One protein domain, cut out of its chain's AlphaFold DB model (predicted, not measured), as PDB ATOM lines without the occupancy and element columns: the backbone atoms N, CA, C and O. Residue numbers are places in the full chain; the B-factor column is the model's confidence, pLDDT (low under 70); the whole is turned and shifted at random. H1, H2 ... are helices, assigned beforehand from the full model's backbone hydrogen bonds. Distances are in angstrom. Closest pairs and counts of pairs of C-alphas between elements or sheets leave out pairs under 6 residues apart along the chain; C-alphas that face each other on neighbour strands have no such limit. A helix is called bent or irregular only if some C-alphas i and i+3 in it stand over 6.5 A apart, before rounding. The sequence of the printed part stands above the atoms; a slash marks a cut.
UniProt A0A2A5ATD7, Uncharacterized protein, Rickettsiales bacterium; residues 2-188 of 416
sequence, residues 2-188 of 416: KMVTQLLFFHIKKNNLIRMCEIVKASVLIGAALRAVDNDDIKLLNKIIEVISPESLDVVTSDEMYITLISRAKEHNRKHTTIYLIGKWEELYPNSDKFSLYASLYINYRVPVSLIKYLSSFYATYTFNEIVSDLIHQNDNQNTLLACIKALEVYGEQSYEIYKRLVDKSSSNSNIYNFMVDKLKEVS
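Overview. This is residues 2 to 188 of the 416 residues of an uncharacterized protein of Rickettsiales bacterium (UniProt A0A2A5ATD7). A row of helical hairpins makes an elongated body, and from one end of it the long helix H1 sticks out with its free residues 2 to 24. The rest of H1 packs with H2, H3 and H4 in an up-and-down bundle; the short helices H5 and H6 lie crosswise between H3 and H4 on one side and the hairpins H7 with H8 and H9 with H10 on the other. The printed part has 187 residues with ten named helices, H1 to H10 in order, and no named strand; its class is all helix. It is loose, with a radius of gyration of the C-alphas of 21.1 A, and spans 76 by 45 by 26 A.

Along the chain. Find C-alpha 2 at (-18.418, 37.931, 23.808); from there H1, residues 2 to 38, runs 54.2 A to C-alpha 38 at (-18.246, 29.217, 77.265). Next come H2, residues 42 to 52, H3, residues 59 to 75, 24.1 A long, and H4, residues 79 to 92, 20.2 A long. Then read the short helices H5, residues 101 to 107, H6, residues 113 to 120, and H7, residues 128 to 136. H8, residues 142 to 155, is 20.2 A long, and H9, residues 160 to 172, 20.5 A. H9 is irregular: C-alphas 169 and 172 are 7.7 A apart. H10, residues 174 to 187, runs 20.0 A to C-alpha 187 at (22.223, 39.832, 88.164).

Arrangement. Look first at the hairpin of H1 and H2: they touch, with residues 26 to 37 of H1 alone, and the closest C-alphas, of Ala 36 and Leu 45, are 5.4 A apart. H3 and H4 form another hairpin, at a shallow tilt of 13 degrees, with C-alphas 73 and 82 closest at 6.0 A. H6 touches H3 about perpendicular, at 81 degrees, with C-alphas 71 and 115 closest at 6.6 A. H8 is the hub and touches H5, H6, H7 and H10; its closest C-alphas with H5, of Ala 147 and Tyr 106, are 4.5 A apart. H9 and H10 form a hairpin at 17 degrees, with C-alphas 170 and 177 closest at 5.0 A. H1 and H10 are apart. Every O i to N i+4 pair is within hydrogen-bond range in H1, H2, H3, H4, H6, H7, H8 and H10; H9 has 7 of 9, and H5 has 0 of 3 but 4 of 4 O i to N i+3 pairs.

Size, cuts and confidence. The C-alphas of Lys 2 and Ser 188, the two farthest apart, are 78.5 A from each other. The printed part has no cut, and no link is long. Look for pLDDT under 70 at residues 2 to 12 and 95 to 98.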
ATOM      1  N   LYS A   2     -17.322  37.720  22.820       44.75
ATOM      2  CA  LYS A   2     -18.418  37.931  23.808       44.75
ATOM      3  C   LYS A   2     -18.779  36.708  24.678       44.75
ATOM      4  O   LYS A   2     -19.114  36.868  25.845       44.75
ATOM      5  N   MET A   3     -18.673  35.496  24.134       43.69
ATOM      6  CA  MET A   3     -19.015  34.256  24.848       43.69
ATOM      7  C   MET A   3     -17.954  33.836  25.887       43.69
ATOM      8  O   MET A   3     -18.288  33.276  26.926       43.69
ATOM      9  N   VAL A   4     -16.680  34.179  25.658       37.28
ATOM     10  CA  VAL A   4     -15.575  33.890  26.591       37.28
ATOM     11  C   VAL A   4     -15.651  34.812  27.812       37.28
ATOM     12  O   VAL A   4     -15.446  34.370  28.938       37.28
ATOM     13  N   THR A   5     -16.048  36.073  27.617       38.16
ATOM     14  CA  THR A   5     -16.216  37.050  28.703       38.16
ATOM     15  C   THR A   5     -17.386  36.700  29.632       38.16
ATOM     16  O   THR A   5     -17.275  36.880  30.842       38.16
ATOM     17  N   GLN A   6     -18.489  36.147  29.106       42.72
ATOM     18  CA  GLN A   6     -19.629  35.699  29.922       42.72
ATOM     19  C   GLN A   6     -19.310  34.453  30.758       42.72
ATOM     20  O   GLN A   6     -19.703  34.395  31.923       42.72
ATOM     21  N   LEU A   7     -18.559  33.493  30.209       37.62
ATOM     22  CA  LEU A   7     -18.103  32.314  30.953       37.62
ATOM     23  C   LEU A   7     -17.125  32.692  32.075       37.62
ATOM     24  O   LEU A   7     -17.284  32.213  33.193       37.62
ATOM     25  N   LEU A   8     -16.192  33.619  31.825       32.47
ATOM     26  CA  LEU A   8     -15.298  34.162  32.856       32.47
ATOM     27  C   LEU A   8     -16.070  34.876  33.977       32.47
ATOM     28  O   LEU A   8     -15.803  34.633  35.151       32.47
ATOM     29  N   PHE A   9     -17.077  35.690  33.644       38.44
ATOM     30  CA  PHE A   9     -17.890  36.392  34.646       38.44
ATOM     31  C   PHE A   9     -18.734  35.433  35.502       38.44
ATOM     32  O   PHE A   9     -18.878  35.629  36.710       38.44
ATOM     33  N   PHE A  10     -19.270  34.370  34.893       53.31
ATOM     34  CA  PHE A  10     -20.020  33.335  35.606       53.31
ATOM     35  C   PHE A  10     -19.107  32.496  36.506       53.31
ATOM     36  O   PHE A  10     -19.480  32.169  37.633       53.31
ATOM     37  N   HIS A  11     -17.885  32.202  36.053       43.78
ATOM     38  CA  HIS A  11     -16.915  31.447  36.839       43.78
ATOM     39  C   HIS A  11     -16.400  32.251  38.042       43.78
ATOM     40  O   HIS A  11     -16.352  31.714  39.148       43.78
ATOM     41  N   ILE A  12     -16.137  33.552  37.863       60.41
ATOM     42  CA  ILE A  12     -15.765  34.475  38.949       60.41
ATOM     43  C   ILE A  12     -16.896  34.580  39.985       60.41
ATOM     44  O   ILE A  12     -16.645  34.453  41.182       60.41
ATOM     45  N   LYS A  13     -18.159  34.732  39.556       73.56
ATOM     46  CA  LYS A  13     -19.307  34.753  40.483       73.56
ATOM     47  C   LYS A  13     -19.496  33.430  41.225       73.56
ATOM     48  O   LYS A  13     -19.782  33.457  42.419       73.56
ATOM     49  N   LYS A  14     -19.320  32.288  40.554       75.19
ATOM     50  CA  LYS A  14     -19.440  30.961  41.176       75.19
ATOM     51  C   LYS A  14     -18.350  30.731  42.227       75.19
ATOM     52  O   LYS A  14     -18.674  30.294  43.326       75.19
ATOM     53  N   ASN A  15     -17.098  31.081  41.928       73.19
ATOM     54  CA  ASN A  15     -15.989  30.950  42.877       73.19
ATOM     55  C   ASN A  15     -16.169  31.878  44.089       73.19
ATOM     56  O   ASN A  15     -15.941  31.456  45.219       73.19
ATOM     57  N   ASN A  16     -16.674  33.098  43.880       74.69
ATOM     58  CA  ASN A  16     -16.996  34.010  44.980       74.69
ATOM     59  C   ASN A  16     -18.150  33.496  45.855       74.69
ATOM     60  O   ASN A  16     -18.092  33.637  47.073       74.69
ATOM     61  N   LEU A  17     -19.179  32.878  45.261       72.12
ATOM     62  CA  LEU A  17     -20.301  32.306  46.011       72.12
ATOM     63  C   LEU A  17     -19.864  31.101  46.859       72.12
ATOM     64  O   LEU A  17     -20.254  31.001  48.018       72.12
ATOM     65  N   ILE A  18     -19.024  30.220  46.301       80.00
ATOM     66  CA  ILE A  18     -18.451  29.075  47.027       80.00
ATOM     67  C   ILE A  18     -17.615  29.577  48.209       80.00
ATOM     68  O   ILE A  18     -17.881  29.185  49.344       80.00
ATOM     69  N   ARG A  19     -16.711  30.534  47.965       76.00
ATOM     70  CA  ARG A  19     -15.879  31.141  49.009       76.00
ATOM     71  C   ARG A  19     -16.715  31.822  50.098       76.00
ATOM     72  O   ARG A  19     -16.414  31.688  51.276       76.00
ATOM     73  N   MET A  20     -17.795  32.516  49.734       72.50
ATOM     74  CA  MET A  20     -18.733  33.086  50.711       72.50
ATOM     75  C   MET A  20     -19.418  32.012  51.558       72.50
ATOM     76  O   MET A  20     -19.520  32.169  52.773       72.50
ATOM     77  N   CYS A  21     -19.896  30.926  50.946       80.88
ATOM     78  CA  CYS A  21     -20.506  29.823  51.685       80.88
ATOM     79  C   CYS A  21     -19.511  29.164  52.650       80.88
ATOM     80  O   CYS A  21     -19.901  28.808  53.759       80.88
ATOM     81  N   GLU A  22     -18.244  29.027  52.260       83.75
ATOM     82  CA  GLU A  22     -17.167  28.524  53.122       83.75
ATOM     83  C   GLU A  22     -16.888  29.472  54.293       83.75
ATOM     84  O   GLU A  22     -16.853  29.022  55.435       83.75
ATOM     85  N   ILE A  23     -16.815  30.785  54.047       78.75
ATOM     86  CA  ILE A  23     -16.634  31.802  55.099       78.75
ATOM     87  C   ILE A  23     -17.791  31.775  56.106       78.75
ATOM     88  O   ILE A  23     -17.561  31.794  57.315       78.75
ATOM     89  N   VAL A  24     -19.041  31.704  55.634       86.19
ATOM     90  CA  VAL A  24     -20.216  31.640  56.521       86.19
ATOM     91  C   VAL A  24     -20.197  30.357  57.348       86.19
ATOM     92  O   VAL A  24     -20.429  30.410  58.553       86.19
ATOM     93  N   LYS A  25     -19.880  29.210  56.734       90.50
ATOM     94  CA  LYS A  25     -19.745  27.936  57.457       90.50
ATOM     95  C   LYS A  25     -18.653  28.009  58.524       90.50
ATOM     96  O   LYS A  25     -18.924  27.647  59.666       90.50
ATOM     97  N   ALA A  26     -17.472  28.522  58.184       88.25
ATOM     98  CA  ALA A  26     -16.366  28.693  59.124       88.25
ATOM     99  C   ALA A  26     -16.759  29.608  60.294       88.25
ATOM    100  O   ALA A  26     -16.566  29.247  61.451       88.25
ATOM    101  N   SER A  27     -17.408  30.743  60.016       89.56
ATOM    102  CA  SER A  27     -17.888  31.667  61.052       89.56
ATOM    103  C   SER A  27     -18.920  31.022  61.989       89.56
ATOM    104  O   SER A  27     -18.834  31.187  63.207       89.56
ATOM    105  N   VAL A  28     -19.860  30.236  61.451       94.50
ATOM    106  CA  VAL A  28     -20.848  29.494  62.256       94.50
ATOM    107  C   VAL A  28     -20.168  28.449  63.142       94.50
ATOM    108  O   VAL A  28     -20.530  28.329  64.315       94.50
ATOM    109  N   LEU A  29     -19.182  27.721  62.611       95.81
ATOM    110  CA  LEU A  29     -18.423  26.715  63.357       95.81
ATOM    111  C   LEU A  29     -17.575  27.347  64.465       95.81
ATOM    112  O   LEU A  29     -17.657  26.895  65.603       95.81
ATOM    113  N   ILE A  30     -16.852  28.434  64.183       95.25
ATOM    114  CA  ILE A  30     -16.082  29.181  65.193       95.25
ATOM    115  C   ILE A  30     -17.017  29.710  66.287       95.25
ATOM    116  O   ILE A  30     -16.754  29.523  67.473       95.25
ATOM    117  N   GLY A  31     -18.160  30.298  65.921       95.88
ATOM    118  CA  GLY A  31     -19.152  30.762  66.894       95.88
ATOM    119  C   GLY A  31     -19.740  29.629  67.747       95.88
ATOM    120  O   GLY A  31     -20.030  29.825  68.927       95.88
ATOM    121  N   ALA A  32     -19.906  28.433  67.176       97.50
ATOM    122  CA  ALA A  32     -20.316  27.248  67.923       97.50
ATOM    123  C   ALA A  32     -19.205  26.742  68.858       97.50
ATOM    124  O   ALA A  32     -19.508  26.396  69.998       97.50
ATOM    125  N   ALA A  33     -17.943  26.760  68.418       98.12
ATOM    126  CA  ALA A  33     -16.792  26.381  69.235       98.12
ATOM    127  C   ALA A  33     -16.647  27.313  70.444       98.12
ATOM    128  O   ALA A  33     -16.530  26.838  71.569       98.12
ATOM    129  N   LEU A  34     -16.766  28.630  70.243       98.00
ATOM    130  CA  LEU A  34     -16.728  29.614  71.329       98.00
ATOM    131  C   LEU A  34     -17.852  29.392  72.348       98.00
ATOM    132  O   LEU A  34     -17.600  29.421  73.546       98.00
ATOM    133  N   ARG A  35     -19.076  29.087  71.898       98.00
ATOM    134  CA  ARG A  35     -20.173  28.720  72.812       98.00
ATOM    135  C   ARG A  35     -19.908  27.414  73.557       98.00
ATOM    136  O   ARG A  35     -20.320  27.292  74.707       98.00
ATOM    137  N   ALA A  36     -19.273  26.433  72.921       98.19
ATOM    138  CA  ALA A  36     -18.899  25.191  73.590       98.19
ATOM    139  C   ALA A  36     -17.859  25.461  74.691       98.19
ATOM    140  O   ALA A  36     -18.036  24.987  75.811       98.19
ATOM    141  N   VAL A  37     -16.859  26.308  74.411       98.19
ATOM    142  CA  VAL A  37     -15.890  26.792  75.408       98.19
ATOM    143  C   VAL A  37     -16.601  27.510  76.554       98.19
ATOM    144  O   VAL A  37     -16.394  27.158  77.712       98.19
ATOM    145  N   ASP A  38     -17.500  28.452  76.255       97.94
ATOM    146  CA  ASP A  38     -18.246  29.217  77.265       97.94
ATOM    147  C   ASP A  38     -19.014  28.320  78.239       97.94
ATOM    148  O   ASP A  38     -19.156  28.678  79.407       97.94
ATOM    149  N   ASN A  39     -19.478  27.153  77.785       97.25
ATOM    150  CA  ASN A  39     -20.251  26.194  78.577       97.25
ATOM    151  C   ASN A  39     -19.425  25.016  79.131       97.25
ATOM    152  O   ASN A  39     -20.008  24.131  79.752       97.25
ATOM    153  N   ASP A  40     -18.102  24.990  78.926       97.50
ATOM    154  CA  ASP A  40     -17.220  23.848  79.247       97.50
ATOM    155  C   ASP A  40     -17.666  22.518  78.580       97.50
ATOM    156  O   ASP A  40     -17.418  21.427  79.095       97.50
ATOM    157  N   ASP A  41     -18.348  22.585  77.426       98.12
ATOM    158  CA  ASP A  41     -18.866  21.418  76.692       98.12
ATOM    159  C   ASP A  41     -17.797  20.835  75.755       98.12
ATOM    160  O   ASP A  41     -17.809  21.022  74.533       98.12
ATOM    161  N   ILE A  42     -16.863  20.090  76.347       98.38
ATOM    162  CA  ILE A  42     -15.752  19.431  75.640       98.38
ATOM    163  C   ILE A  42     -16.253  18.484  74.538       98.38
ATOM    164  O   ILE A  42     -15.624  18.368  73.486       98.38
ATOM    165  N   LYS A  43     -17.399  17.816  74.734       98.06
ATOM    166  CA  LYS A  43     -17.934  16.858  73.751       98.06
ATOM    167  C   LYS A  43     -18.377  17.564  72.478       98.06
ATOM    168  O   LYS A  43     -18.093  17.078  71.382       98.06
ATOM    169  N   LEU A  44     -19.096  18.677  72.613       97.81
ATOM    170  CA  LEU A  44     -19.483  19.494  71.468       97.81
ATOM    171  C   LEU A  44     -18.253  20.133  70.819       97.81
ATOM    172  O   LEU A  44     -18.133  20.097  69.595       97.81
ATOM    173  N   LEU A  45     -17.325  20.654  71.625       98.31
ATOM    174  CA  LEU A  45     -16.091  21.263  71.136       98.31
ATOM    175  C   LEU A  45     -15.252  20.283  70.300       98.31
ATOM    176  O   LEU A  45     -14.834  20.652  69.208       98.31
ATOM    177  N   ASN A  46     -15.074  19.031  70.743       97.69
ATOM    178  CA  ASN A  46     -14.353  17.998  69.985       97.69
ATOM    179  C   ASN A  46     -14.982  17.747  68.616       97.69
ATOM    180  O   ASN A  46     -14.285  17.791  67.610       97.69
ATOM    181  N   LYS A  47     -16.309  17.576  68.560       97.69
ATOM    182  CA  LYS A  47     -17.024  17.388  67.286       97.69
ATOM    183  C   LYS A  47     -16.828  18.568  66.340       97.69
ATOM    184  O   LYS A  47     -16.720  18.376  65.136       97.69
ATOM    185  N   ILE A  48     -16.818  19.792  66.868       97.62
ATOM    186  CA  ILE A  48     -16.612  20.990  66.049       97.62
ATOM    187  C   ILE A  48     -15.170  21.048  65.542       97.62
ATOM    188  O   ILE A  48     -14.972  21.310  64.361       97.62
ATOM    189  N   ILE A  49     -14.182  20.768  66.395       96.69
ATOM    190  CA  ILE A  49     -12.768  20.724  66.002       96.69
ATOM    191  C   ILE A  49     -12.536  19.651  64.933       96.69
ATOM    192  O   ILE A  49     -11.897  19.949  63.937       96.69
ATOM    193  N   GLU A  50     -13.114  18.454  65.066       95.88
ATOM    194  CA  GLU A  50     -13.043  17.397  64.041       95.88
ATOM    195  C   GLU A  50     -13.636  17.839  62.694       95.88
ATOM    196  O   GLU A  50     -13.122  17.479  61.640       95.88
ATOM    197  N   VAL A  51     -14.709  18.639  62.713       96.12
ATOM    198  CA  VAL A  51     -15.327  19.179  61.489       96.12
ATOM    199  C   VAL A  51     -14.492  20.302  60.875       96.12
ATOM    200  O   VAL A  51     -14.441  20.411  59.652       96.12
ATOM    201  N   ILE A  52     -13.871  21.151  61.699       94.81
ATOM    202  CA  ILE A  52     -12.979  22.215  61.219       94.81
ATOM    203  C   ILE A  52     -11.676  21.616  60.679       94.81
ATOM    204  O   ILE A  52     -11.172  22.127  59.684       94.81
ATOM    205  N   SER A  53     -11.172  20.541  61.299       94.69
ATOM    206  CA  SER A  53      -9.920  19.857  60.953       94.69
ATOM    207  C   SER A  53      -8.748  20.852  60.907       94.69
ATOM    208  O   SER A  53      -8.345  21.275  59.821       94.69
ATOM    209  N   PRO A  54      -8.226  21.309  62.066       92.00
ATOM    210  CA  PRO A  54      -7.173  22.327  62.119       92.00
ATOM    211  C   PRO A  54      -5.924  21.963  61.300       92.00
ATOM    212  O   PRO A  54      -5.266  22.848  60.767       92.00
ATOM    213  N   GLU A  55      -5.640  20.672  61.129       92.50
ATOM    214  CA  GLU A  55      -4.584  20.126  60.271       92.50
ATOM    215  C   GLU A  55      -4.754  20.448  58.776       92.50
ATOM    216  O   GLU A  55      -3.790  20.403  58.013       92.50
ATOM    217  N   SER A  56      -5.977  20.771  58.347       92.06
ATOM    218  CA  SER A  56      -6.284  21.213  56.984       92.06
ATOM    219  C   SER A  56      -6.131  22.725  56.788       92.06
ATOM    220  O   SER A  56      -6.147  23.201  55.650       92.06
ATOM    221  N   LEU A  57      -5.987  23.483  57.881       91.38
ATOM    222  CA  LEU A  57      -5.758  24.923  57.859       91.38
ATOM    223  C   LEU A  57      -4.264  25.213  57.695       91.38
ATOM    224  O   LEU A  57      -3.404  24.414  58.067       91.38
ATOM    225  N   ASP A  58      -3.932  26.392  57.167       92.25
ATOM    226  CA  ASP A  58      -2.559  26.870  57.272       92.25
ATOM    227  C   ASP A  58      -2.197  27.131  58.748       92.25
ATOM    228  O   ASP A  58      -3.062  27.409  59.583       92.25
ATOM    229  N   VAL A  59      -0.900  27.050  59.062       88.31
ATOM    230  CA  VAL A  59      -0.382  27.164  60.437       88.31
ATOM    231  C   VAL A  59      -0.858  28.447  61.120       88.31
ATOM    232  O   VAL A  59      -1.235  28.415  62.286       88.31
ATOM    233  N   VAL A  60      -0.910  29.563  60.388       89.56
ATOM    234  CA  VAL A  60      -1.293  30.863  60.949       89.56
ATOM    235  C   VAL A  60      -2.764  30.860  61.363       89.56
ATOM    236  O   VAL A  60      -3.086  31.283  62.474       89.56
ATOM    237  N   THR A  61      -3.652  30.352  60.507       92.56
ATOM    238  CA  THR A  61      -5.088  30.251  60.807       92.56
ATOM    239  C   THR A  61      -5.368  29.251  61.937       92.56
ATOM    240  O   THR A  61      -6.199  29.519  62.808       92.56
ATOM    241  N   SER A  62      -4.668  28.112  61.959       93.00
ATOM    242  CA  SER A  62      -4.782  27.120  63.041       93.00
ATOM    243  C   SER A  62      -4.358  27.705  64.396       93.00
ATOM    244  O   SER A  62      -5.093  27.585  65.382       93.00
ATOM    245  N   ASP A  63      -3.230  28.421  64.436       91.25
ATOM    246  CA  ASP A  63      -2.736  29.107  65.633       91.25
ATOM    247  C   ASP A  63      -3.699  30.206  66.101       91.25
ATOM    248  O   ASP A  63      -3.997  30.308  67.290       91.25
ATOM    249  N   GLU A  64      -4.227  31.028  65.189       93.94
ATOM    250  CA  GLU A  64      -5.218  32.059  65.530       93.94
ATOM    251  C   GLU A  64      -6.469  31.451  66.168       93.94
ATOM    252  O   GLU A  64      -6.981  31.974  67.166       93.94
ATOM    253  N   MET A  65      -6.951  30.331  65.629       95.38
ATOM    254  CA  MET A  65      -8.083  29.614  66.200       95.38
ATOM    255  C   MET A  65      -7.759  29.103  67.605       95.38
ATOM    256  O   MET A  65      -8.543  29.339  68.526       95.38
ATOM    257  N   TYR A  66      -6.602  28.466  67.795       96.00
ATOM    258  CA  TYR A  66      -6.153  27.997  69.108       96.00
ATOM    259  C   TYR A  66      -6.108  29.124  70.138       96.00
ATOM    260  O   TYR A  66      -6.725  29.032  71.201       96.00
ATOM    261  N   ILE A  67      -5.435  30.225  69.793       96.00
ATOM    262  CA  ILE A  67      -5.280  31.402  70.653       96.00
ATOM    263  C   ILE A  67      -6.647  31.972  71.022       96.00
ATOM    264  O   ILE A  67      -6.872  32.315  72.185       96.00
ATOM    265  N   THR A  68      -7.571  32.042  70.065       97.44
ATOM    266  CA  THR A  68      -8.930  32.546  70.291       97.44
ATOM    267  C   THR A  68      -9.693  31.651  71.270       97.44
ATOM    268  O   THR A  68     -10.270  32.148  72.240       97.44
ATOM    269  N   LEU A  69      -9.668  30.331  71.065       97.88
ATOM    270  CA  LEU A  69     -10.371  29.372  71.922       97.88
ATOM    271  C   LEU A  69      -9.791  29.341  73.344       97.88
ATOM    272  O   LEU A  69     -10.546  29.371  74.315       97.88
ATOM    273  N   ILE A  70      -8.464  29.349  73.484       97.75
ATOM    274  CA  ILE A  70      -7.777  29.364  74.784       97.75
ATOM    275  C   ILE A  70      -7.981  30.695  75.516       97.75
ATOM    276  O   ILE A  70      -8.220  30.703  76.724       97.75
ATOM    277  N   SER A  71      -7.953  31.826  74.805       97.50
ATOM    278  CA  SER A  71      -8.277  33.137  75.390       97.50
ATOM    279  C   SER A  71      -9.696  33.148  75.939       97.50
ATOM    280  O   SER A  71      -9.919  33.574  77.073       97.50
ATOM    281  N   ARG A  72     -10.648  32.589  75.184       98.12
ATOM    282  CA  ARG A  72     -12.035  32.470  75.626       98.12
ATOM    283  C   ARG A  72     -12.179  31.551  76.839       98.12
ATOM    284  O   ARG A  72     -12.886  31.891  77.787       98.12
ATOM    285  N   ALA A  73     -11.466  30.427  76.856       98.19
ATOM    286  CA  ALA A  73     -11.453  29.512  77.993       98.19
ATOM    287  C   ALA A  73     -10.899  30.193  79.256       98.19
ATOM    288  O   ALA A  73     -11.477  30.051  80.336       98.19
ATOM    289  N   LYS A  74      -9.839  30.999  79.115       97.75
ATOM    290  CA  LYS A  74      -9.284  31.823  80.195       97.75
ATOM    291  C   LYS A  74     -10.298  32.839  80.724       97.75
ATOM    292  O   LYS A  74     -10.475  32.916  81.938       97.75
ATOM    293  N   GLU A  75     -10.957  33.600  79.847       97.81
ATOM    294  CA  GLU A  75     -11.959  34.616  80.223       97.81
ATOM    295  C   GLU A  75     -13.082  34.043  81.098       97.81
ATOM    296  O   GLU A  75     -13.537  34.699  82.032       97.81
ATOM    297  N   HIS A  76     -13.493  32.800  80.829       97.75
ATOM    298  CA  HIS A  76     -14.562  32.101  81.556       97.75
ATOM    299  C   HIS A  76     -14.055  31.118  82.619       97.75
ATOM    300  O   HIS A  76     -14.843  30.351  83.176       97.75
ATOM    301  N   ASN A  77     -12.749  31.117  82.911       97.00
ATOM    302  CA  ASN A  77     -12.098  30.219  83.873       97.00
ATOM    303  C   ASN A  77     -12.398  28.720  83.626       97.00
ATOM    304  O   ASN A  77     -12.645  27.940  84.551       97.00
ATOM    305  N   ARG A  78     -12.387  28.302  82.358       97.69
ATOM    306  CA  ARG A  78     -12.724  26.946  81.895       97.69
ATOM    307  C   ARG A  78     -11.486  26.053  81.869       97.69
ATOM    308  O   ARG A  78     -10.881  25.811  80.825       97.69
ATOM    309  N   LYS A  79     -11.078  25.579  83.051       96.56
ATOM    310  CA  LYS A  79      -9.856  24.771  83.222       96.56
ATOM    311  C   LYS A  79      -9.894  23.448  82.450       96.56
ATOM    312  O   LYS A  79      -8.900  23.105  81.820       96.56
ATOM    313  N   HIS A  80     -11.017  22.724  82.469       97.06
ATOM    314  CA  HIS A  80     -11.130  21.437  81.772       97.06
ATOM    315  C   HIS A  80     -11.057  21.607  80.256       97.06
ATOM    316  O   HIS A  80     -10.271  20.922  79.605       97.06
ATOM    317  N   THR A  81     -11.796  22.577  79.709       98.06
ATOM    318  CA  THR A  81     -11.677  22.952  78.296       98.06
ATOM    319  C   THR A  81     -10.257  23.380  77.922       98.06
ATOM    320  O   THR A  81      -9.778  22.997  76.861       98.06
ATOM    321  N   THR A  82      -9.552  24.117  78.786       97.44
ATOM    322  CA  THR A  82      -8.157  24.525  78.532       97.44
ATOM    323  C   THR A  82      -7.221  23.322  78.417       97.44
ATOM    324  O   THR A  82      -6.481  23.232  77.443       97.44
ATOM    325  N   ILE A  83      -7.286  22.378  79.363       96.31
ATOM    326  CA  ILE A  83      -6.488  21.136  79.328       96.31
ATOM    327  C   ILE A  83      -6.794  20.337  78.059       96.31
ATOM    328  O   ILE A  83      -5.884  19.840  77.401       96.31
ATOM    329  N   TYR A  84      -8.074  20.238  77.704       97.44
ATOM    330  CA  TYR A  84      -8.499  19.553  76.492       97.44
ATOM    331  C   TYR A  84      -7.931  20.216  75.224       97.44
ATOM    332  O   TYR A  84      -7.387  19.525  74.368       97.44
ATOM    333  N   LEU A  85      -8.019  21.545  75.108       96.81
ATOM    334  CA  LEU A  85      -7.492  22.288  73.959       96.81
ATOM    335  C   LEU A  85      -5.968  22.169  73.843       96.81
ATOM    336  O   LEU A  85      -5.470  21.998  72.735       96.81
ATOM    337  N   ILE A  86      -5.253  22.224  74.971       94.94
ATOM    338  CA  ILE A  86      -3.810  21.962  75.054       94.94
ATOM    339  C   ILE A  86      -3.491  20.594  74.447       94.94
ATOM    340  O   ILE A  86      -2.792  20.530  73.439       94.94
ATOM    341  N   GLY A  87      -4.070  19.521  75.001       94.56
ATOM    342  CA  GLY A  87      -3.780  18.164  74.541       94.56
ATOM    343  C   GLY A  87      -4.154  17.974  73.074       94.56
ATOM    344  O   GLY A  87      -3.435  17.322  72.322       94.56
ATOM    345  N   LYS A  88      -5.236  18.624  72.627       95.31
ATOM    346  CA  LYS A  88      -5.661  18.531  71.233       95.31
ATOM    347  C   LYS A  88      -4.672  19.170  70.263       95.31
ATOM    348  O   LYS A  88      -4.457  18.622  69.189       95.31
ATOM    349  N   TRP A  89      -4.066  20.302  70.616       94.31
ATOM    350  CA  TRP A  89      -3.035  20.913  69.773       94.31
ATOM    351  C   TRP A  89      -1.685  20.204  69.880       94.31
ATOM    352  O   TRP A  89      -0.965  20.157  68.887       94.31
ATOM    353  N   GLU A  90      -1.359  19.594  71.019       92.25
ATOM    354  CA  GLU A  90      -0.172  18.735  71.139       92.25
ATOM    355  C   GLU A  90      -0.267  17.504  70.220       92.25
ATOM    356  O   GLU A  90       0.734  17.098  69.635       92.25
ATOM    357  N   GLU A  91      -1.466  16.937  70.029       92.38
ATOM    358  CA  GLU A  91      -1.710  15.858  69.056       92.38
ATOM    359  C   GLU A  91      -1.515  16.310  67.599       92.38
ATOM    360  O   GLU A  91      -1.053  15.528  66.769       92.38
ATOM    361  N   LEU A  92      -1.904  17.549  67.278       87.62
ATOM    362  CA  LEU A  92      -1.847  18.109  65.921       87.62
ATOM    363  C   LEU A  92      -0.434  18.527  65.520       87.62
ATOM    364  O   LEU A  92      -0.043  18.388  64.362       87.62
ATOM    365  N   TYR A  93       0.324  19.025  66.491       83.88
ATOM    366  CA  TYR A  93       1.719  19.403  66.352       83.88
ATOM    367  C   TYR A  93       2.550  18.492  67.250       83.88
ATOM    368  O   TYR A  93       3.125  18.979  68.229       83.88
ATOM    369  N   PRO A  94       2.600  17.172  66.953       75.88
ATOM    370  CA  PRO A  94       3.396  16.255  67.746       75.88
ATOM    371  C   PRO A  94       4.807  16.809  67.742       75.88
ATOM    372  O   PRO A  94       5.328  17.096  66.662       75.88
ATOM    373  N   ASN A  95       5.355  17.035  68.942       68.19
ATOM    374  CA  ASN A  95       6.655  17.665  69.135       68.19
ATOM    375  C   ASN A  95       7.616  17.118  68.081       68.19
ATOM    376  O   ASN A  95       8.058  15.973  68.170       68.19
ATOM    377  N   SER A  96       7.923  17.924  67.057       63.00
ATOM    378  CA  SER A  96       9.127  17.660  66.281       63.00
ATOM    379  C   SER A  96      10.234  17.622  67.326       63.00
ATOM    380  O   SER A  96      10.191  18.463  68.227       63.00
ATOM    381  N   ASP A  97      11.157  16.660  67.267       61.38
ATOM    382  CA  ASP A  97      12.103  16.307  68.349       61.38
ATOM    383  C   ASP A  97      12.915  17.481  68.961       61.38
ATOM    384  O   ASP A  97      13.744  17.278  69.843       61.38
ATOM    385  N   LYS A  98      12.727  18.715  68.482       69.00
ATOM    386  CA  LYS A  98      13.451  19.931  68.832       69.00
ATOM    387  C   LYS A  98      12.588  21.115  69.282       69.00
ATOM    388  O   LYS A  98      13.172  22.131  69.647       69.00
ATOM    389  N   PHE A  99      11.252  21.065  69.207       83.06
ATOM    390  CA  PHE A  99      10.439  22.247  69.518       83.06
ATOM    391  C   PHE A  99       9.063  21.910  70.080       83.06
ATOM    392  O   PHE A  99       8.228  21.325  69.389       83.06
ATOM    393  N   SER A 100       8.836  22.301  71.334       88.94
ATOM    394  CA  SER A 100       7.560  22.089  72.005       88.94
ATOM    395  C   SER A 100       6.486  23.054  71.504       88.94
ATOM    396  O   SER A 100       6.755  24.229  71.228       88.94
ATOM    397  N   LEU A 101       5.232  22.587  71.463       88.38
ATOM    398  CA  LEU A 101       4.074  23.465  71.257       88.38
ATOM    399  C   LEU A 101       4.088  24.623  72.263       88.38
ATOM    400  O   LEU A 101       3.752  25.753  71.930       88.38
ATOM    401  N   TYR A 102       4.493  24.361  73.503       91.44
ATOM    402  CA  TYR A 102       4.490  25.387  74.532       91.44
ATOM    403  C   TYR A 102       5.506  26.508  74.251       91.44
ATOM    404  O   TYR A 102       5.162  27.682  74.404       91.44
ATOM    405  N   ALA A 103       6.706  26.189  73.751       93.31
ATOM    406  CA  ALA A 103       7.683  27.189  73.313       93.31
ATOM    407  C   ALA A 103       7.207  27.992  72.084       93.31
ATOM    408  O   ALA A 103       7.480  29.193  71.996       93.31
ATOM    409  N   SER A 104       6.434  27.387  71.171       92.50
ATOM    410  CA  SER A 104       5.895  28.079  69.982       92.50
ATOM    411  C   SER A 104       5.001  29.271  70.336       92.50
ATOM    412  O   SER A 104       5.037  30.309  69.666       92.50
ATOM    413  N   LEU A 105       4.280  29.181  71.457       94.38
ATOM    414  CA  LEU A 105       3.420  30.256  71.953       94.38
ATOM    415  C   LEU A 105       4.204  31.503  72.373       94.38
ATOM    416  O   LEU A 105       3.666  32.609  72.305       94.38
ATOM    417  N   TYR A 106       5.468  31.356  72.782       96.00
ATOM    418  CA  TYR A 106       6.326  32.497  73.110       96.00
ATOM    419  C   TYR A 106       6.789  33.228  71.844       96.00
ATOM    420  O   TYR A 106       6.820  34.459  71.833       96.00
ATOM    421  N   ILE A 107       7.072  32.499  70.760       94.81
ATOM    422  CA  ILE A 107       7.492  33.076  69.470       94.81
ATOM    423  C   ILE A 107       6.345  33.831  68.799       94.81
ATOM    424  O   ILE A 107       6.553  34.882  68.188       94.81
ATOM    425  N   ASN A 108       5.117  33.326  68.913       93.75
ATOM    426  CA  ASN A 108       3.973  33.944  68.261       93.75
ATOM    427  C   ASN A 108       3.640  35.304  68.908       93.75
ATOM    428  O   ASN A 108       3.095  35.396  70.012       93.75
ATOM    429  N   TYR A 109       3.957  36.393  68.201       94.88
ATOM    430  CA  TYR A 109       3.765  37.768  68.671       94.88
ATOM    431  C   TYR A 109       2.306  38.094  69.030       94.88
ATOM    432  O   TYR A 109       2.071  38.970  69.860       94.88
ATOM    433  N   ARG A 110       1.331  37.364  68.471       94.56
ATOM    434  CA  ARG A 110      -0.106  37.556  68.723       94.56
ATOM    435  C   ARG A 110      -0.568  36.966  70.048       94.56
ATOM    436  O   ARG A 110      -1.632  37.345  70.529       94.56
ATOM    437  N   VAL A 111       0.204  36.057  70.646       96.31
ATOM    438  CA  VAL A 111      -0.112  35.478  71.957       96.31
ATOM    439  C   VAL A 111       0.259  36.491  73.041       96.31
ATOM    440  O   VAL A 111       1.450  36.773  73.229       96.31
ATOM    441  N   PRO A 112      -0.712  37.045  73.787       97.00
ATOM    442  CA  PRO A 112      -0.407  38.009  74.831       97.00
ATOM    443  C   PRO A 112       0.242  37.315  76.034       97.00
ATOM    444  O   PRO A 112      -0.150  36.210  76.416       97.00
ATOM    445  N   VAL A 113       1.174  37.997  76.707       97.94
ATOM    446  CA  VAL A 113       1.888  37.478  77.895       97.94
ATOM    447  C   VAL A 113       0.928  37.001  78.980       97.94
ATOM    448  O   VAL A 113       1.160  35.985  79.630       97.94
ATOM    449  N   SER A 114      -0.206  37.686  79.152       97.75
ATOM    450  CA  SER A 114      -1.212  37.290  80.136       97.75
ATOM    451  C   SER A 114      -1.812  35.908  79.846       97.75
ATOM    452  O   SER A 114      -2.244  35.230  80.779       97.75
ATOM    453  N   LEU A 115      -1.899  35.490  78.580       97.69
ATOM    454  CA  LEU A 115      -2.368  34.158  78.199       97.69
ATOM    455  C   LEU A 115      -1.292  33.109  78.461       97.69
ATOM    456  O   LEU A 115      -1.595  32.052  79.000       97.69
ATOM    457  N   ILE A 116      -0.033  33.436  78.179       97.31
ATOM    458  CA  ILE A 116       1.106  32.562  78.476       97.31
ATOM    459  C   ILE A 116       1.228  32.314  79.986       97.31
ATOM    460  O   ILE A 116       1.357  31.165  80.399       97.31
ATOM    461  N   LYS A 117       1.079  33.359  80.817       97.00
ATOM    462  CA  LYS A 117       1.004  33.250  82.289       97.00
ATOM    463  C   LYS A 117      -0.153  32.374  82.771       97.00
ATOM    464  O   LYS A 117      -0.055  31.727  83.805       97.00
ATOM    465  N   TYR A 118      -1.277  32.377  82.054       97.12
ATOM    466  CA  TYR A 118      -2.389  31.482  82.365       97.12
ATOM    467  C   TYR A 118      -2.023  30.033  82.029       97.12
ATOM    468  O   TYR A 118      -2.207  29.146  82.860       97.12
ATOM    469  N   LEU A 119      -1.446  29.804  80.849       95.94
ATOM    470  CA  LEU A 119      -1.038  28.479  80.394       95.94
ATOM    471  C   LEU A 119       0.106  27.884  81.225       95.94
ATOM    472  O   LEU A 119       0.076  26.686  81.487       95.94
ATOM    473  N   SER A 120       1.054  28.687  81.721       94.75
ATOM    474  CA  SER A 120       2.151  28.196  82.575       94.75
ATOM    475  C   SER A 120       1.654  27.520  83.856       94.75
ATOM    476  O   SER A 120       2.312  26.624  84.374       94.75
ATOM    477  N   SER A 121       0.452  27.867  84.333       94.75
ATOM    478  CA  SER A 121      -0.164  27.193  85.484       94.75
ATOM    479  C   SER A 121      -0.590  25.743  85.206       94.75
ATOM    480  O   SER A 121      -0.745  24.967  86.149       94.75
ATOM    481  N   PHE A 122      -0.758  25.366  83.935       94.06
ATOM    482  CA  PHE A 122      -1.063  23.997  83.505       94.06
ATOM    483  C   PHE A 122       0.204  23.209  83.153       94.06
ATOM    484  O   PHE A 122       0.223  21.992  83.312       94.06
ATOM    485  N   TYR A 123       1.274  23.903  82.761       88.25
ATOM    486  CA  TYR A 123       2.594  23.333  82.488       88.25
ATOM    487  C   TYR A 123       3.574  23.624  83.626       88.25
ATOM    488  O   TYR A 123       4.663  24.143  83.404       88.25
ATOM    489  N   ALA A 124       3.200  23.287  84.863       85.50
ATOM    490  CA  ALA A 124       4.005  23.613  86.045       85.50
ATOM    491  C   ALA A 124       5.426  23.011  86.026       85.50
ATOM    492  O   ALA A 124       6.288  23.444  86.786       85.50
ATOM    493  N   THR A 125       5.667  22.006  85.181       89.62
ATOM    494  CA  THR A 125       6.986  21.402  84.985       89.62
ATOM    495  C   THR A 125       7.879  22.202  84.047       89.62
ATOM    496  O   THR A 125       9.086  22.043  84.148       89.62
ATOM    497  N   TYR A 126       7.319  23.036  83.162       93.44
ATOM    498  CA  TYR A 126       8.089  23.831  82.210       93.44
ATOM    499  C   TYR A 126       8.632  25.090  82.883       93.44
ATOM    500  O   TYR A 126       7.900  25.954  83.367       93.44
ATOM    501  N   THR A 127       9.948  25.191  82.900       96.06
ATOM    502  CA  THR A 127      10.711  26.266  83.522       96.06
ATOM    503  C   THR A 127      11.190  27.279  82.485       96.06
ATOM    504  O   THR A 127      11.257  26.992  81.288       96.06
ATOM    505  N   PHE A 128      11.616  28.461  82.947       97.44
ATOM    506  CA  PHE A 128      12.299  29.444  82.098       97.44
ATOM    507  C   PHE A 128      13.473  28.817  81.326       97.44
ATOM    508  O   PHE A 128      13.609  29.015  80.122       97.44
ATOM    509  N   ASN A 129      14.296  28.012  82.009       97.06
ATOM    510  CA  ASN A 129      15.454  27.354  81.407       97.06
ATOM    511  C   ASN A 129      15.068  26.374  80.286       97.06
ATOM    512  O   ASN A 129      15.799  26.278  79.303       97.06
ATOM    513  N   GLU A 130      13.958  25.645  80.415       95.75
ATOM    514  CA  GLU A 130      13.477  24.738  79.361       95.75
ATOM    515  C   GLU A 130      12.929  25.513  78.166       95.75
ATOM    516  O   GLU A 130      13.340  25.234  77.045       95.75
ATOM    517  N   ILE A 131      12.113  26.551  78.397       96.12
ATOM    518  CA  ILE A 131      11.611  27.417  77.317       96.12
ATOM    519  C   ILE A 131      12.759  28.015  76.516       96.12
ATOM    520  O   ILE A 131      12.787  27.905  75.295       96.12
ATOM    521  N   VAL A 132      13.732  28.628  77.186       96.94
ATOM    522  CA  VAL A 132      14.861  29.247  76.487       96.94
ATOM    523  C   VAL A 132      15.723  28.189  75.798       96.94
ATOM    524  O   VAL A 132      16.184  28.428  74.687       96.94
ATOM    525  N   SER A 133      15.903  27.007  76.398       95.69
ATOM    526  CA  SER A 133      16.627  25.908  75.742       95.69
ATOM    527  C   SER A 133      15.946  25.476  74.436       95.69
ATOM    528  O   SER A 133      16.641  25.295  73.439       95.69
ATOM    529  N   ASP A 134      14.613  25.392  74.406       94.25
ATOM    530  CA  ASP A 134      13.849  25.102  73.182       94.25
ATOM    531  C   ASP A 134      14.024  26.222  72.132       94.25
ATOM    532  O   ASP A 134      14.145  25.954  70.932       94.25
ATOM    533  N   LEU A 135      14.079  27.485  72.573       95.12
ATOM    534  CA  LEU A 135      14.255  28.654  71.700       95.12
ATOM    535  C   LEU A 135      15.660  28.749  71.081       95.12
ATOM    536  O   LEU A 135      15.786  29.242  69.963       95.12
ATOM    537  N   ILE A 136      16.709  28.256  71.748       95.44
ATOM    538  CA  ILE A 136      18.101  28.285  71.241       95.44
ATOM    539  C   ILE A 136      18.253  27.545  69.911       95.44
ATOM    540  O   ILE A 136      19.061  27.940  69.070       95.44
ATOM    541  N   HIS A 137      17.463  26.498  69.691       91.88
ATOM    542  CA  HIS A 137      17.500  25.715  68.457       91.88
ATOM    543  C   HIS A 137      16.721  26.350  67.297       91.88
ATOM    544  O   HIS A 137      16.720  25.800  66.194       91.88
ATOM    545  N   GLN A 138      16.061  27.486  67.531       91.19
ATOM    546  CA  GLN A 138      15.330  28.221  66.506       91.19
ATOM    547  C   GLN A 138      16.241  29.172  65.735       91.19
ATOM    548  O   GLN A 138      17.315  29.561  66.197       91.19
ATOM    549  N   ASN A 139      15.777  29.570  64.550       88.12
ATOM    550  CA  ASN A 139      16.479  30.540  63.720       88.12
ATOM    551  C   ASN A 139      16.705  31.850  64.482       88.12
ATOM    552  O   ASN A 139      15.830  32.328  65.213       88.12
ATOM    553  N   ASP A 140      17.863  32.448  64.242       88.75
ATOM    554  CA  ASP A 140      18.266  33.709  64.840       88.75
ATOM    555  C   ASP A 140      17.439  34.865  64.244       88.75
ATOM    556  O   ASP A 140      17.686  35.325  63.130       88.75
ATOM    557  N   ASN A 141      16.357  35.255  64.925       92.69
ATOM    558  CA  ASN A 141      15.434  36.287  64.456       92.69
ATOM    559  C   ASN A 141      14.777  37.053  65.618       92.69
ATOM    560  O   ASN A 141      14.778  36.613  66.768       92.69
ATOM    561  N   GLN A 142      14.148  38.186  65.293       93.88
ATOM    562  CA  GLN A 142      13.515  39.091  66.262       93.88
ATOM    563  C   GLN A 142      12.390  38.447  67.093       93.88
ATOM    564  O   GLN A 142      12.178  38.827  68.245       93.88
ATOM    565  N   ASN A 143      11.682  37.441  66.566       93.94
ATOM    566  CA  ASN A 143      10.638  36.754  67.331       93.94
ATOM    567  C   ASN A 143      11.231  35.887  68.447       93.94
ATOM    568  O   ASN A 143      10.600  35.719  69.489       93.94
ATOM    569  N   THR A 144      12.445  35.367  68.262       94.88
ATOM    570  CA  THR A 144      13.167  34.603  69.286       94.88
ATOM    571  C   THR A 144      13.572  35.501  70.461       94.88
ATOM    572  O   THR A 144      13.421  35.114  71.623       94.88
ATOM    573  N   LEU A 145      13.994  36.738  70.182       96.00
ATOM    574  CA  LEU A 145      14.254  37.745  71.215       96.00
ATOM    575  C   LEU A 145      12.967  38.129  71.959       96.00
ATOM    576  O   LEU A 145      12.930  38.111  73.191       96.00
ATOM    577  N   LEU A 146      11.878  38.393  71.225       96.69
ATOM    578  CA  LEU A 146      10.561  38.657  71.814       96.69
ATOM    579  C   LEU A 146      10.097  37.502  72.713       96.69
ATOM    580  O   LEU A 146       9.553  37.738  73.792       96.69
ATOM    581  N   ALA A 147      10.332  36.257  72.301       97.31
ATOM    582  CA  ALA A 147      10.014  35.072  73.088       97.31
ATOM    583  C   ALA A 147      10.785  35.036  74.419       97.31
ATOM    584  O   ALA A 147      10.184  34.737  75.453       97.31
ATOM    585  N   CYS A 148      12.070  35.411  74.425       98.06
ATOM    586  CA  CYS A 148      12.873  35.523  75.648       98.06
ATOM    587  C   CYS A 148      12.347  36.617  76.589       98.06
ATOM    588  O   CYS A 148      12.229  36.384  77.792       98.06
ATOM    589  N   ILE A 149      11.953  37.774  76.048       98.06
ATOM    590  CA  ILE A 149      11.332  38.861  76.825       98.06
ATOM    591  C   ILE A 149      10.028  38.375  77.468       98.06
ATOM    592  O   ILE A 149       9.837  38.515  78.675       98.06
ATOM    593  N   LYS A 150       9.156  37.717  76.695       98.06
ATOM    594  CA  LYS A 150       7.914  37.129  77.218       98.06
ATOM    595  C   LYS A 150       8.191  36.075  78.293       98.06
ATOM    596  O   LYS A 150       7.482  36.041  79.294       98.06
ATOM    597  N   ALA A 151       9.203  35.227  78.106       97.94
ATOM    598  CA  ALA A 151       9.619  34.244  79.105       97.94
ATOM    599  C   ALA A 151      10.039  34.922  80.411       97.94
ATOM    600  O   ALA A 151       9.567  34.527  81.478       97.94
ATOM    601  N   LEU A 152      10.829  35.991  80.334       98.25
ATOM    602  CA  LEU A 152      11.224  36.768  81.505       98.25
ATOM    603  C   LEU A 152      10.012  37.408  82.196       98.25
ATOM    604  O   LEU A 152       9.882  37.338  83.414       98.25
ATOM    605  N   GLU A 153       9.063  37.961  81.438       97.81
ATOM    606  CA  GLU A 153       7.836  38.525  82.014       97.81
ATOM    607  C   GLU A 153       6.956  37.474  82.708       97.81
ATOM    608  O   GLU A 153       6.254  37.805  83.670       97.81
ATOM    609  N   VAL A 154       6.940  36.233  82.207       97.31
ATOM    610  CA  VAL A 154       6.154  35.113  82.750       97.31
ATOM    611  C   VAL A 154       6.783  34.554  84.020       97.31
ATOM    612  O   VAL A 154       6.072  34.399  85.013       97.31
ATOM    613  N   TYR A 155       8.083  34.259  83.991       97.25
ATOM    614  CA  TYR A 155       8.785  33.556  85.068       97.25
ATOM    615  C   TYR A 155       9.513  34.486  86.048       97.25
ATOM    616  O   TYR A 155       9.958  34.024  87.098       97.25
ATOM    617  N   GLY A 156       9.599  35.782  85.744       97.69
ATOM    618  CA  GLY A 156      10.327  36.769  86.539       97.69
ATOM    619  C   GLY A 156      11.840  36.693  86.342       97.69
ATOM    620  O   GLY A 156      12.339  35.930  85.519       97.69
ATOM    621  N   GLU A 157      12.569  37.491  87.120       98.06
ATOM    622  CA  GLU A 157      14.033  37.513  87.107       98.06
ATOM    623  C   GLU A 157      14.617  36.162  87.541       98.06
ATOM    624  O   GLU A 157      14.118  35.537  88.482       98.06
ATOM    625  N   GLN A 158      15.672  35.710  86.862       98.31
ATOM    626  CA  GLN A 158      16.286  34.408  87.126       98.31
ATOM    627  C   GLN A 158      17.603  34.537  87.894       98.31
ATOM    628  O   GLN A 158      18.235  35.590  87.948       98.31
ATOM    629  N   SER A 159      18.038  33.435  88.507       97.44
ATOM    630  CA  SER A 159      19.324  33.378  89.205       97.44
ATOM    631  C   SER A 159      20.506  33.417  88.231       97.44
ATOM    632  O   SER A 159      20.420  32.894  87.115       97.44
ATOM    633  N   TYR A 160      21.650  33.915  88.706       96.75
ATOM    634  CA  TYR A 160      22.924  33.939  87.979       96.75
ATOM    635  C   TYR A 160      23.266  32.591  87.315       96.75
ATOM    636  O   TYR A 160      23.647  32.540  86.146       96.75
ATOM    637  N   GLU A 161      23.070  31.477  88.020       97.44
ATOM    638  CA  GLU A 161      23.387  30.125  87.549       97.44
ATOM    639  C   GLU A 161      22.532  29.687  86.354       97.44
ATOM    640  O   GLU A 161      22.996  28.905  85.522       97.44
ATOM    641  N   ILE A 162      21.289  30.176  86.268       98.00
ATOM    642  CA  ILE A 162      20.378  29.866  85.161       98.00
ATOM    643  C   ILE A 162      20.831  30.625  83.921       98.00
ATOM    644  O   ILE A 162      21.056  29.995  82.889       98.00
ATOM    645  N   TYR A 163      21.039  31.942  84.020       98.19
ATOM    646  CA  TYR A 163      21.519  32.724  82.880       98.19
ATOM    647  C   TYR A 163      22.880  32.244  82.395       98.19
ATOM    648  O   TYR A 163      23.052  32.046  81.199       98.19
ATOM    649  N   LYS A 164      23.818  31.951  83.303       96.69
ATOM    650  CA  LYS A 164      25.138  31.430  82.930       96.69
ATOM    651  C   LYS A 164      25.038  30.135  82.123       96.69
ATOM    652  O   LYS A 164      25.660  30.015  81.076       96.69
ATOM    653  N   ARG A 165      24.206  29.192  82.576       97.38
ATOM    654  CA  ARG A 165      23.957  27.942  81.844       97.38
ATOM    655  C   ARG A 165      23.367  28.199  80.456       97.38
ATOM    656  O   ARG A 165      23.656  27.446  79.532       97.38
ATOM    657  N   LEU A 166      22.502  29.201  80.324       97.62
ATOM    658  CA  LEU A 166      21.869  29.541  79.052       97.62
ATOM    659  C   LEU A 166      22.846  30.234  78.095       97.62
ATOM    660  O   LEU A 166      22.837  29.871  76.926       97.62
ATOM    661  N   VAL A 167      23.730  31.110  78.589       97.19
ATOM    662  CA  VAL A 167      24.831  31.713  77.810       97.19
ATOM    663  C   VAL A 167      25.721  30.631  77.192       97.19
ATOM    664  O   VAL A 167      25.962  30.652  75.986       97.19
ATOM    665  N   ASP A 168      26.136  29.634  77.983       95.25
ATOM    666  CA  ASP A 168      26.973  28.524  77.500       95.25
ATOM    667  C   ASP A 168      26.279  27.703  76.394       95.25
ATOM    668  O   ASP A 168      26.931  27.153  75.507       95.25
ATOM    669  N   LYS A 169      24.944  27.604  76.439       96.62
ATOM    670  CA  LYS A 169      24.144  26.863  75.452       96.62
ATOM    671  C   LYS A 169      23.810  27.678  74.206       96.62
ATOM    672  O   LYS A 169      23.568  27.087  73.158       96.62
ATOM    673  N   SER A 170      23.742  29.001  74.310       96.69
ATOM    674  CA  SER A 170      23.232  29.874  73.250       96.69
ATOM    675  C   SER A 170      24.296  30.309  72.245       96.69
ATOM    676  O   SER A 170      24.009  31.162  71.415       96.69
ATOM    677  N   SER A 171      25.499  29.730  72.256       93.88
ATOM    678  CA  SER A 171      26.595  30.121  71.351       93.88
ATOM    679  C   SER A 171      26.249  30.017  69.857       93.88
ATOM    680  O   SER A 171      26.916  30.630  69.031       93.88
ATOM    681  N   SER A 172      25.218  29.245  69.489       94.25
ATOM    682  CA  SER A 172      24.719  29.121  68.113       94.25
ATOM    683  C   SER A 172      23.613  30.116  67.735       94.25
ATOM    684  O   SER A 172      23.154  30.083  66.596       94.25
ATOM    685  N   ASN A 173      23.133  30.945  68.666       95.12
ATOM    686  CA  ASN A 173      22.042  31.898  68.452       95.12
ATOM    687  C   ASN A 173      22.415  33.250  69.080       95.12
ATOM    688  O   ASN A 173      22.329  33.421  70.298       95.12
ATOM    689  N   SER A 174      22.851  34.199  68.247       95.69
ATOM    690  CA  SER A 174      23.467  35.444  68.713       95.69
ATOM    691  C   SER A 174      22.480  36.345  69.459       95.69
ATOM    692  O   SER A 174      22.842  36.903  70.494       95.69
ATOM    693  N   ASN A 175      21.214  36.414  69.027       95.62
ATOM    694  CA  ASN A 175      20.197  37.215  69.712       95.62
ATOM    695  C   ASN A 175      19.911  36.703  71.130       95.62
ATOM    696  O   ASN A 175      19.840  37.501  72.066       95.62
ATOM    697  N   ILE A 176      19.763  35.384  71.313       97.06
ATOM    698  CA  ILE A 176      19.581  34.816  72.658       97.06
ATOM    699  C   ILE A 176      20.858  34.975  73.476       97.06
ATOM    700  O   ILE A 176      20.768  35.341  74.644       97.06
ATOM    701  N   TYR A 177      22.030  34.720  72.889       97.06
ATOM    702  CA  TYR A 177      23.304  34.875  73.587       97.06
ATOM    703  C   TYR A 177      23.468  36.283  74.151       97.06
ATOM    704  O   TYR A 177      23.662  36.426  75.355       97.06
ATOM    705  N   ASN A 178      23.292  37.309  73.319       96.06
ATOM    706  CA  ASN A 178      23.409  38.703  73.739       96.06
ATOM    707  C   ASN A 178      22.390  39.041  74.834       96.06
ATOM    708  O   ASN A 178      22.768  39.544  75.889       96.06
ATOM    709  N   PHE A 179      21.122  38.650  74.656       97.44
ATOM    710  CA  PHE A 179      20.089  38.864  75.671       97.44
ATOM    711  C   PHE A 179      20.424  38.186  77.011       97.44
ATOM    712  O   PHE A 179      20.255  38.780  78.077       97.44
ATOM    713  N   MET A 180      20.909  36.942  76.983       98.19
ATOM    714  CA  MET A 180      21.268  36.196  78.194       98.19
ATOM    715  C   MET A 180      22.527  36.758  78.853       98.19
ATOM    716  O   MET A 180      22.594  36.780  80.081       98.19
ATOM    717  N   VAL A 181      23.500  37.241  78.075       97.06
ATOM    718  CA  VAL A 181      24.687  37.941  78.583       97.06
ATOM    719  C   VAL A 181      24.289  39.236  79.283       97.06
ATOM    720  O   VAL A 181      24.767  39.488  80.390       97.06
ATOM    721  N   ASP A 182      23.388  40.026  78.704       96.94
ATOM    722  CA  ASP A 182      22.914  41.271  79.317       96.94
ATOM    723  C   ASP A 182      22.209  40.998  80.648       96.94
ATOM    724  O   ASP A 182      22.544  41.599  81.673       96.94
ATOM    725  N   LYS A 183      21.321  39.998  80.688       97.81
ATOM    726  CA  LYS A 183      20.676  39.572  81.940       97.81
ATOM    727  C   LYS A 183      21.646  38.986  82.951       97.81
ATOM    728  O   LYS A 183      21.556  39.293  84.140       97.81
ATOM    729  N   LEU A 184      22.629  38.214  82.501       97.44
ATOM    730  CA  LEU A 184      23.682  37.700  83.366       97.44
ATOM    731  C   LEU A 184      24.465  38.846  84.013       97.44
ATOM    732  O   LEU A 184      24.659  38.814  85.228       97.44
ATOM    733  N   LYS A 185      24.862  39.867  83.241       96.12
ATOM    734  CA  LYS A 185      25.534  41.075  83.750       96.12
ATOM    735  C   LYS A 185      24.664  41.800  84.776       96.12
ATOM    736  O   LYS A 185      25.178  42.170  85.829       96.12
ATOM    737  N   GLU A 186      23.359  41.952  84.533       95.94
ATOM    738  CA  GLU A 186      22.415  42.601  85.459       95.94
ATOM    739  C   GLU A 186      22.356  41.917  86.835       95.94
ATOM    740  O   GLU A 186      22.391  42.610  87.858       95.94
ATOM    741  N   VAL A 187      22.323  40.581  86.892       97.00
ATOM    742  CA  VAL A 187      22.223  39.832  88.164       97.00
ATOM    743  C   VAL A 187      23.571  39.435  88.769       97.00
ATOM    744  O   VAL A 187      23.626  38.931  89.892       97.00
ATOM    745  N   SER A 188      24.667  39.650  88.045       97.19
ATOM    746  CA  SER A 188      26.000  39.241  88.474       97.19
ATOM    747  C   SER A 188      26.483  39.992  89.713       97.19
ATOM    748  O   SER A 188      26.197  41.174  89.932       97.19
TER     749      SER A 188